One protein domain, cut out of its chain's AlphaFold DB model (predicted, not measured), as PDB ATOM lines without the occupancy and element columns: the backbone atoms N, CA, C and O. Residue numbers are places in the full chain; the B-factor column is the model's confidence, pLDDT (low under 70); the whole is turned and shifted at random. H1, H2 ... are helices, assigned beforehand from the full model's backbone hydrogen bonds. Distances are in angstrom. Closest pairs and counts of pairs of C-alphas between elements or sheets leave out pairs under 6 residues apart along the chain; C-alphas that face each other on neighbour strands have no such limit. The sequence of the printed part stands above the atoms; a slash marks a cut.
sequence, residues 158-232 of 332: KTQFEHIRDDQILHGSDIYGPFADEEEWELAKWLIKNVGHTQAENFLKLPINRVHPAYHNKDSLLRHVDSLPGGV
ATOM      1  N   LYS A 158      80.723  39.321 -99.793       88.00
ATOM      2  CA  LYS A 158      80.045  40.609 -99.701       88.00
ATOM      3  C   LYS A 158      80.719  41.495 -98.656       88.00
ATOM      4  O   LYS A 158      81.056  41.012 -97.571       88.00
ATOM      5  N   THR A 159      80.906  42.766 -98.990       89.94
ATOM      6  CA  THR A 159      81.445  43.773 -98.067       89.94
ATOM      7  C   THR A 159      80.349  44.339 -97.162       89.94
ATOM      8  O   THR A 159      79.156  44.179 -97.433       89.94
ATOM      9  N   GLN A 160      80.732  45.044 -96.093       87.44
ATOM     10  CA  GLN A 160      79.759  45.720 -95.221       87.44
ATOM     11  C   GLN A 160      78.893  46.733 -95.989       87.44
ATOM     12  O   GLN A 160      77.677  46.764 -95.824       87.44
ATOM     13  N   PHE A 161      79.480  47.489 -96.920       89.69
ATOM     14  CA  PHE A 161      78.743  48.440 -97.759       89.69
ATOM     15  C   PHE A 161      77.761  47.750 -98.709       89.69
ATOM     16  O   PHE A 161      76.689  48.282 -98.996       89.69
ATOM     17  N   GLU A 162      78.083  46.545 -99.182       89.81
ATOM     18  CA  GLU A 162      77.142  45.750 -99.970       89.81
ATOM     19  C   GLU A 162      75.988  45.226 -99.116       89.81
ATOM     20  O   GLU A 162      74.864  45.172 -99.608       89.81
ATOM     21  N   HIS A 163      76.230  44.906 -97.841       88.62
ATOM     22  CA  HIS A 163      75.162  44.586 -96.891       88.62
ATOM     23  C   HIS A 163      74.249  45.768 -96.610       88.62
ATOM     24  O   HIS A 163      73.033  45.613 -96.695       88.62
ATOM     25  N   ILE A 164      74.823  46.943 -96.364       88.25
ATOM     26  CA  ILE A 164      74.072  48.186 -96.176       88.25
ATOM     27  C   ILE A 164      73.200  48.467 -97.404       88.25
ATOM     28  O   ILE A 164      71.995  48.686 -97.274       88.25
ATOM     29  N   ARG A 165      73.778  48.381 -98.608       87.31
ATOM     30  CA  ARG A 165      73.042  48.556 -99.866       87.31
ATOM     31  C   ARG A 165      71.907  47.543-100.009       87.31
ATOM     32  O   ARG A 165      70.804  47.906-100.409       87.31
ATOM     33  N   ASP A 166      72.175  46.273 -99.725       89.00
ATOM     34  CA  ASP A 166      71.175  45.212 -99.812       89.00
ATOM     35  C   ASP A 166      70.010  45.466 -98.842       89.00
ATOM     36  O   ASP A 166      68.850  45.336 -99.235       89.00
ATOM     37  N   ASP A 167      70.291  45.886 -97.604       86.75
ATOM     38  CA  ASP A 167      69.256  46.246 -96.635       86.75
ATOM     39  C   ASP A 167      68.469  47.485 -97.079       86.75
ATOM     40  O   ASP A 167      67.240  47.466 -97.014       86.75
ATOM     41  N   GLN A 168      69.111  48.519 -97.623       85.94
ATOM     42  CA  GLN A 168      68.414  49.675 -98.203       85.94
ATOM     43  C   GLN A 168      67.465  49.258 -99.340       85.94
ATOM     44  O   GLN A 168      66.301  49.663 -99.358       85.94
ATOM     45  N   ILE A 169      67.914  48.376-100.241       85.12
ATOM     46  CA  ILE A 169      67.079  47.822-101.321       85.12
ATOM     47  C   ILE A 169      65.870  47.072-100.748       85.12
ATOM     48  O   ILE A 169      64.761  47.202-101.271       85.12
ATOM     49  N   LEU A 170      66.059  46.285 -99.683       85.31
ATOM     50  CA  LEU A 170      64.972  45.535 -99.048       85.31
ATOM     51  C   LEU A 170      63.928  46.439 -98.385       85.31
ATOM     52  O   LEU A 170      62.744  46.099 -98.423       85.31
ATOM     53  N   HIS A 171      64.351  47.557 -97.793       82.38
ATOM     54  CA  HIS A 171      63.454  48.538 -97.179       82.38
ATOM     55  C   HIS A 171      62.857  49.519 -98.199       82.38
ATOM     56  O   HIS A 171      61.964  50.289 -97.857       82.38
ATOM     57  N   GLY A 172      63.301  49.465 -99.460       78.88
ATOM     58  CA  GLY A 172      62.859  50.384-100.505       78.88
ATOM     59  C   GLY A 172      63.356  51.814-100.293       78.88
ATOM     60  O   GLY A 172      62.727  52.739-100.802       78.88
ATOM     61  N   SER A 173      64.445  51.986 -99.542       79.12
ATOM     62  CA  SER A 173      65.087  53.280 -99.313       79.12
ATOM     63  C   SER A 173      65.704  53.811-100.609       79.12
ATOM     64  O   SER A 173      66.207  53.034-101.427       79.12
ATOM     65  N   ASP A 174      65.666  55.131-100.791       77.00
ATOM     66  CA  ASP A 174      66.379  55.804-101.883       77.00
ATOM     67  C   ASP A 174      67.834  56.108-101.469       77.00
ATOM     68  O   ASP A 174      68.248  55.850-100.336       77.00
ATOM     69  N   ILE A 175      68.624  56.658-102.391       78.75
ATOM     70  CA  ILE A 175      70.038  57.026-102.202       78.75
ATOM     71  C   ILE A 175      70.209  58.012-101.038       78.75
ATOM     72  O   ILE A 175      71.216  57.959-100.336       78.75
ATOM     73  N   TYR A 176      69.209  58.862-100.803       81.06
ATOM     74  CA  TYR A 176      69.179  59.824 -99.704       81.06
ATOM     75  C   TYR A 176      68.570  59.234 -98.417       81.06
ATOM     76  O   TYR A 176      68.200  59.965 -97.513       81.06
ATOM     77  N   GLY A 177      68.453  57.910 -98.280       76.69
ATOM     78  CA  GLY A 177      68.004  57.286 -97.033       76.69
ATOM     79  C   GLY A 177      66.546  57.630 -96.674       76.69
ATOM     80  O   GLY A 177      65.673  57.469 -97.527       76.69
ATOM     81  N   PRO A 178      66.239  58.023 -95.422       83.31
ATOM     82  CA  PRO A 178      64.880  58.362 -94.989       83.31
ATOM     83  C   PRO A 178      64.407  59.739 -95.493       83.31
ATOM     84  O   PRO A 178      63.269  60.113 -95.218       83.31
ATOM     85  N   PHE A 179      65.269  60.501 -96.175       87.31
ATOM     86  CA  PHE A 179      64.948  61.815 -96.727       87.31
ATOM     87  C   PHE A 179      64.239  61.674 -98.082       87.31
ATOM     88  O   PHE A 179      64.489  60.739 -98.846       87.31
ATOM     89  N   ALA A 180      63.332  62.599 -98.372       84.12
ATOM     90  CA  ALA A 180      62.521  62.623 -99.580       84.12
ATOM     91  C   ALA A 180      63.357  62.909-100.834       84.12
ATOM     92  O   ALA A 180      63.096  62.321-101.888       84.12
ATOM     93  N   ASP A 181      64.343  63.801-100.727       82.88
ATOM     94  CA  ASP A 181      65.216  64.209-101.824       82.88
ATOM     95  C   ASP A 181      66.564  64.778-101.339       82.88
ATOM     96  O   ASP A 181      66.885  64.803-100.149       82.88
ATOM     97  N   GLU A 182      67.378  65.196-102.310       85.00
ATOM     98  CA  GLU A 182      68.695  65.798-102.104       85.00
ATOM     99  C   GLU A 182      68.632  67.123-101.340       85.00
ATOM    100  O   GLU A 182      69.478  67.370-100.487       85.00
ATOM    101  N   GLU A 183      67.636  67.967-101.617       86.50
ATOM    102  CA  GLU A 183      67.515  69.287-100.988       86.50
ATOM    103  C   GLU A 183      67.201  69.140 -99.495       86.50
ATOM    104  O   GLU A 183      67.786  69.827 -98.654       86.50
ATOM    105  N   GLU A 184      66.318  68.197 -99.155       89.19
ATOM    106  CA  GLU A 184      66.009  67.859 -97.772       89.19
ATOM    107  C   GLU A 184      67.222  67.276 -97.030       89.19
ATOM    108  O   GLU A 184      67.456  67.623 -95.865       89.19
ATOM    109  N   TRP A 185      67.996  66.408 -97.688       89.88
ATOM    110  CA  TRP A 185      69.227  65.857 -97.123       89.88
ATOM    111  C   TRP A 185      70.279  66.942 -96.870       89.88
ATOM    112  O   TRP A 185      70.850  67.005 -95.779       89.88
ATOM    113  N   GLU A 186      70.510  67.832 -97.835       89.69
ATOM    114  CA  GLU A 186      71.480  68.922 -97.699       89.69
ATOM    115  C   GLU A 186      71.085  69.899 -96.586       89.69
ATOM    116  O   GLU A 186      71.940  70.334 -95.810       89.69
ATOM    117  N   LEU A 187      69.788  70.183 -96.421       91.44
ATOM    118  CA  LEU A 187      69.305  70.965 -95.283       91.44
ATOM    119  C   LEU A 187      69.591  70.260 -93.949       91.44
ATOM    120  O   LEU A 187      70.082  70.898 -93.016       91.44
ATOM    121  N   ALA A 188      69.315  68.955 -93.854       91.75
ATOM    122  CA  ALA A 188      69.570  68.171 -92.646       91.75
ATOM    123  C   ALA A 188      71.062  68.195 -92.289       91.75
ATOM    124  O   ALA A 188      71.436  68.522 -91.161       91.75
ATOM    125  N   LYS A 189      71.918  67.920 -93.275       91.25
ATOM    126  CA  LYS A 189      73.377  67.944 -93.150       91.25
ATOM    127  C   LYS A 189      73.886  69.316 -92.717       91.25
ATOM    128  O   LYS A 189      74.705  69.405 -91.802       91.25
ATOM    129  N   TRP A 190      73.391  70.390 -93.331       93.19
ATOM    130  CA  TRP A 190      73.784  71.750 -92.980       93.19
ATOM    131  C   TRP A 190      73.379  72.114 -91.549       93.19
ATOM    132  O   TRP A 190      74.207  72.653 -90.813       93.19
ATOM    133  N   LEU A 191      72.153  71.772 -91.133       93.50
ATOM    134  CA  LEU A 191      71.670  72.009 -89.770       93.50
ATOM    135  C   LEU A 191      72.533  71.280 -88.737       93.50
ATOM    136  O   LEU A 191      72.960  71.900 -87.769       93.50
ATOM    137  N   ILE A 192      72.844  70.000 -88.963       91.62
ATOM    138  CA  ILE A 192      73.667  69.201 -88.042       91.62
ATOM    139  C   ILE A 192      75.096  69.742 -87.933       91.62
ATOM    140  O   ILE A 192      75.663  69.756 -86.843       91.62
ATOM    141  N   LYS A 193      75.685  70.197 -89.042       91.25
ATOM    142  CA  LYS A 193      77.075  70.676 -89.055       91.25
ATOM    143  C   LYS A 193      77.249  72.097 -88.520       91.25
ATOM    144  O   LYS A 193      78.307  72.401 -87.980       91.25
ATOM    145  N   ASN A 194      76.258  72.973 -88.702       91.75
ATOM    146  CA  ASN A 194      76.452  74.418 -88.528       91.75
ATOM    147  C   ASN A 194      75.543  75.055 -87.472       91.75
ATOM    148  O   ASN A 194      75.758  76.211 -87.108       91.75
ATOM    149  N   VAL A 195      74.510  74.355 -86.996       92.00
ATOM    150  CA  VAL A 195      73.460  74.960 -86.171       92.00
ATOM    151  C   VAL A 195      73.297  74.197 -84.860       92.00
ATOM    152  O   VAL A 195      73.092  72.988 -84.838       92.00
ATOM    153  N   GLY A 196      73.344  74.919 -83.737       91.00
ATOM    154  CA  GLY A 196      73.091  74.332 -82.421       91.00
ATOM    155  C   GLY A 196      71.656  73.810 -82.279       91.00
ATOM    156  O   GLY A 196      70.722  74.315 -82.907       91.00
ATOM    157  N   HIS A 197      71.459  72.814 -81.408       88.69
ATOM    158  CA  HIS A 197      70.173  72.118 -81.244       88.69
ATOM    159  C   HIS A 197      68.977  73.060 -81.033       88.69
ATOM    160  O   HIS A 197      67.909  72.847 -81.609       88.69
ATOM    161  N   THR A 198      69.144  74.115 -80.232       91.12
ATOM    162  CA  THR A 198      68.077  75.085 -79.942       91.12
ATOM    163  C   THR A 198      67.733  75.939 -81.160       91.12
ATOM    164  O   THR A 198      66.562  76.217 -81.417       91.12
ATOM    165  N   GLN A 199      68.734  76.361 -81.935       91.69
ATOM    166  CA  GLN A 199      68.509  77.163 -83.138       91.69
ATOM    167  C   GLN A 199      67.882  76.319 -84.251       91.69
ATOM    168  O   GLN A 199      66.966  76.798 -84.916       91.69
ATOM    169  N   ALA A 200      68.300  75.058 -84.396       90.44
ATOM    170  CA  ALA A 200      67.696  74.117 -85.334       90.44
ATOM    171  C   ALA A 200      66.212  73.874 -85.003       90.44
ATOM    172  O   ALA A 200      65.363  73.943 -85.886       90.44
ATOM    173  N   GLU A 201      65.876  73.688 -83.722       91.56
ATOM    174  CA  GLU A 201      64.486  73.561 -83.260       91.56
ATOM    175  C   GLU A 201      63.640  74.787 -83.622       91.56
ATOM    176  O   GLU A 201      62.531  74.657 -84.144       91.56
ATOM    177  N   ASN A 202      64.163  75.988 -83.361       90.81
ATOM    178  CA  ASN A 202      63.462  77.231 -83.666       90.81
ATOM    179  C   ASN A 202      63.272  77.405 -85.175       90.81
ATOM    180  O   ASN A 202      62.177  77.759 -85.603       90.81
ATOM    181  N   PHE A 203      64.307  77.120 -85.969       89.50
ATOM    182  CA  PHE A 203      64.265  77.194 -87.427       89.50
ATOM    183  C   PHE A 203      63.200  76.263 -88.015       89.50
ATOM    184  O   PHE A 203      62.376  76.702 -88.817       89.50
ATOM    185  N   LEU A 204      63.162  75.000 -87.578       89.56
ATOM    186  CA  LEU A 204      62.208  74.008 -88.084       89.56
ATOM    187  C   LEU A 204      60.748  74.350 -87.738       89.56
ATOM    188  O   LEU A 204      59.843  73.982 -88.483       89.56
ATOM    189  N   LYS A 205      60.518  75.112 -86.660       87.81
ATOM    190  CA  LYS A 205      59.187  75.593 -86.252       87.81
ATOM    191  C   LYS A 205      58.741  76.884 -86.942       87.81
ATOM    192  O   LYS A 205      57.599  77.304 -86.740       87.81
ATOM    193  N   LEU A 206      59.600  77.544 -87.726       86.44
ATOM    194  CA  LEU A 206      59.225  78.791 -88.389       86.44
ATOM    195  C   LEU A 206      58.136  78.540 -89.447       86.44
ATOM    196  O   LEU A 206      58.331  77.729 -90.353       86.44
ATOM    197  N   PRO A 207      57.028  79.308 -89.437       75.06
ATOM    198  CA  PRO A 207      55.943  79.154 -90.412       75.06
ATOM    199  C   PRO A 207      56.342  79.574 -91.837       75.06
ATOM    200  O   PRO A 207      55.594  79.349 -92.782       75.06
ATOM    201  N   ILE A 208      57.507  80.212 -91.992       65.25
ATOM    202  CA  ILE A 208      58.044  80.702 -93.269       65.25
ATOM    203  C   ILE A 208      58.892  79.623 -93.962       65.25
ATOM    204  O   ILE A 208      59.330  79.826 -95.093       65.25
ATOM    205  N   ASN A 209      59.122  78.466 -93.327       65.19
ATOM    206  CA  ASN A 209      59.923  77.416 -93.937       65.19
ATOM    207  C   ASN A 209      59.174  76.777 -95.121       65.19
ATOM    208  O   ASN A 209      58.363  75.870 -94.956       65.19
ATOM    209  N   ARG A 210      59.447  77.281 -96.330       65.62
ATOM    210  CA  ARG A 210      58.830  76.841 -97.594       65.62
ATOM    211  C   ARG A 210      59.282  75.450 -98.040       65.62
ATOM    212  O   ARG A 210      58.690  74.913 -98.970       65.62
ATOM    213  N   VAL A 211      60.323  74.907 -97.408       69.25
ATOM    214  CA  VAL A 211      60.935  73.622 -97.772       69.25
ATOM    215  C   VAL A 211      60.159  72.441 -97.178       69.25
ATOM    216  O   VAL A 211      60.233  71.351 -97.721       69.25
ATOM    217  N   HIS A 212      59.361  72.655 -96.120       73.62
ATOM    218  CA  HIS A 212      58.530  71.627 -95.465       73.62
ATOM    219  C   HIS A 212      59.195  70.235 -95.373       73.62
ATOM    220  O   HIS A 212      58.641  69.266 -95.900       73.62
ATOM    221  N   PRO A 213      60.357  70.121 -94.701       83.31
ATOM    222  CA  PRO A 213      60.997  68.826 -94.515       83.31
ATOM    223  C   PRO A 213      60.082  67.869 -93.733       83.31
ATOM    224  O   PRO A 213      59.290  68.284 -92.879       83.31
ATOM    225  N   ALA A 214      60.220  66.571 -93.985       84.38
ATOM    226  CA  ALA A 214      59.602  65.478 -93.247       84.38
ATOM    227  C   ALA A 214      59.933  65.535 -91.742       84.38
ATOM    228  O   ALA A 214      59.139  65.091 -90.903       84.38
ATOM    229  N   TYR A 215      61.070  66.136 -91.373       86.50
ATOM    230  CA  TYR A 215      61.428  66.452 -89.993       86.50
ATOM    231  C   TYR A 215      60.957  67.857 -89.571       86.50
ATOM    232  O   TYR A 215      61.545  68.880 -89.894       86.50
ATOM    233  N   HIS A 216      59.902  67.916 -88.758       86.25
ATOM    234  CA  HIS A 216      59.292  69.177 -88.300       86.25
ATOM    235  C   HIS A 216      59.900  69.744 -87.003       86.25
ATOM    236  O   HIS A 216      59.509  70.817 -86.546       86.25
ATOM    237  N   ASN A 217      60.819  69.016 -86.366       89.00
ATOM    238  CA  ASN A 217      61.530  69.429 -85.155       89.00
ATOM    239  C   ASN A 217      62.889  68.722 -85.065       89.00
ATOM    240  O   ASN A 217      63.160  67.785 -85.827       89.00
ATOM    241  N   LYS A 218      63.734  69.154 -84.121       90.19
ATOM    242  CA  LYS A 218      65.080  68.609 -83.918       90.19
ATOM    243  C   LYS A 218      65.047  67.111 -83.636       90.19
ATOM    244  O   LYS A 218      65.882  66.382 -84.145       90.19
ATOM    245  N   ASP A 219      64.067  66.641 -82.866       91.12
ATOM    246  CA  ASP A 219      64.001  65.235 -82.464       91.12
ATOM    247  C   ASP A 219      63.647  64.348 -83.661       91.12
ATOM    248  O   ASP A 219      64.113  63.220 -83.772       91.12
ATOM    249  N   SER A 220      62.819  64.850 -84.580       92.06
ATOM    250  CA  SER A 220      62.510  64.183 -85.842       92.06
ATOM    251  C   SER A 220      63.699  64.210 -86.790       92.06
ATOM    252  O   SER A 220      63.935  63.204 -87.451       92.06
ATOM    253  N   LEU A 221      64.446  65.318 -86.842       91.81
ATOM    254  CA  LEU A 221      65.676  65.430 -87.627       91.81
ATOM    255  C   LEU A 221      66.706  64.402 -87.150       91.81
ATOM    256  O   LEU A 221      67.161  63.588 -87.947       91.81
ATOM    257  N   LEU A 222      67.002  64.382 -85.848       92.19
ATOM    258  CA  LEU A 222      67.952  63.442 -85.253       92.19
ATOM    259  C   LEU A 222      67.515  61.993 -85.469       92.19
ATOM    260  O   LEU A 222      68.320  61.195 -85.917       92.19
ATOM    261  N   ARG A 223      66.222  61.667 -85.324       91.88
ATOM    262  CA  ARG A 223      65.713  60.323 -85.654       91.88
ATOM    263  C   ARG A 223      65.947  59.911 -87.110       91.88
ATOM    264  O   ARG A 223      66.178  58.733 -87.362       91.88
ATOM    265  N   HIS A 224      65.852  60.837 -88.068       89.88
ATOM    266  CA  HIS A 224      66.172  60.524 -89.466       89.88
ATOM    267  C   HIS A 224      67.679  60.302 -89.628       89.88
ATOM    268  O   HIS A 224      68.079  59.314 -90.239       89.88
ATOM    269  N   VAL A 225      68.505  61.161 -89.029       90.19
ATOM    270  CA  VAL A 225      69.970  61.025 -89.049       90.19
ATOM    271  C   VAL A 225      70.417  59.702 -88.419       90.19
ATOM    272  O   VAL A 225      71.167  58.966 -89.046       90.19
ATOM    273  N   ASP A 226      69.888  59.346 -87.250       90.44
ATOM    274  CA  ASP A 226      70.212  58.108 -86.527       90.44
ATOM    275  C   ASP A 226      69.730  56.845 -87.260       90.44
ATOM    276  O   ASP A 226      70.222  55.749 -87.009       90.44
ATOM    277  N   SER A 227      68.759  56.977 -88.171       89.00
ATOM    278  CA  SER A 227      68.293  55.860 -89.003       89.00
ATOM    279  C   SER A 227      69.178  55.595 -90.223       89.00
ATOM    280  O   SER A 227      68.994  54.584 -90.909       89.00
ATOM    281  N   LEU A 228      70.122  56.494 -90.519       88.88
ATOM    282  CA  LEU A 228      71.118  56.249 -91.550       88.88
ATOM    283  C   LEU A 228      72.023  55.083 -91.135       88.88
ATOM    284  O   LEU A 228      72.263  54.873 -89.945       88.88
ATOM    285  N   PRO A 229      72.563  54.322 -92.101       86.81
ATOM    286  CA  PRO A 229      73.542  53.290 -91.798       86.81
ATOM    287  C   PRO A 229      74.747  53.888 -91.063       86.81
ATOM    288  O   PRO A 229      75.472  54.716 -91.619       86.81
ATOM    289  N   GLY A 230      74.944  53.470 -89.815       83.75
ATOM    290  CA  GLY A 230      76.114  53.819 -89.019       83.75
ATOM    291  C   GLY A 230      77.338  52.982 -89.391       83.75
ATOM    292  O   GLY A 230      77.224  51.908 -89.986       83.75
ATOM    293  N   GLY A 231      78.514  53.489 -89.021       85.12
ATOM    294  CA  GLY A 231      79.746  52.697 -88.990       85.12
ATOM    295  C   GLY A 231      79.834  51.847 -87.719       85.12
ATOM    296  O   GLY A 231      78.834  51.605 -87.049       85.12
ATOM    297  N   VAL A 232      81.043  51.423 -87.350       88.31
ATOM    298  CA  VAL A 232      81.269  50.703 -86.085       88.31
ATOM    299  C   VAL A 232      80.824  51.534 -84.878       88.31
ATOM    300  O   VAL A 232      81.256  52.680 -84.712       88.31
TER     301      VAL A 232
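What this domain is: This is residues 158 to 232 of the 332 residues of an uncharacterized protein of Fomitopsis rosea (UniProt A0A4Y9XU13). Three short helices, H2, H3 and H4, make a loose cluster at one end of an elongated model, and H1 is set apart at the other end. H4 crosses H2 at a wide angle and meets H3 at its own first residue, Lys 218, making a corner with it; residues 205 to 217 make a wide loop from H3 to H4, and residues 227 to 232 run back toward the H1 end. The printed part has 75 residues, with four named helices in the order H1, H2, H3, H4 and no named strand; the class is all helix. It is only just loose, close to compact, with a radius of gyration of the C-alphas of 13.8 A and spans of 45 by 24 by 16 A.

Where its parts are: H1, residues 160 to 171, begins at C-alpha 160 (79.759, 45.720, -95.221) and is 16.7 A long. H2, residues 182 to 194, is 17.9 A long. H3, residues 197 to 204, measures 10.7 A. H4, residues 218 to 226, measures 12.0 A and ends at C-alpha 226 (70.212, 58.108, -86.527).

How they stand to each other: H1 is apart from H2, H3 and H4. H2 and H3 are close but not clearly touching, their closest C-alphas those of Leu 191 and Ala 200 at 6.3 A; they run opposite ways at a shallow tilt of 32 degrees. H2 and H4 are close but not clearly touching, with C-alphas of Ala 188 and Leu 221 closest at 6.9 A, and about perpendicular at 74 degrees. H3 and H4 touch, closest at the C-alphas of Glu 201 and Lys 218, 5.0 A, about perpendicular at 76 degrees. In H1, H2, H3 and H4 every O i to N i+4 pair is within hydrogen-bond range.

The domain as a whole: The C-alphas of Lys 158 and Pro 207 are the two farthest apart, at 46.4 A. The printed part has no cut. The link from H3 to H4 is long, 13 residues. Mean pLDDT of the printed part is 86.3; residues 208 to 211 are under 70.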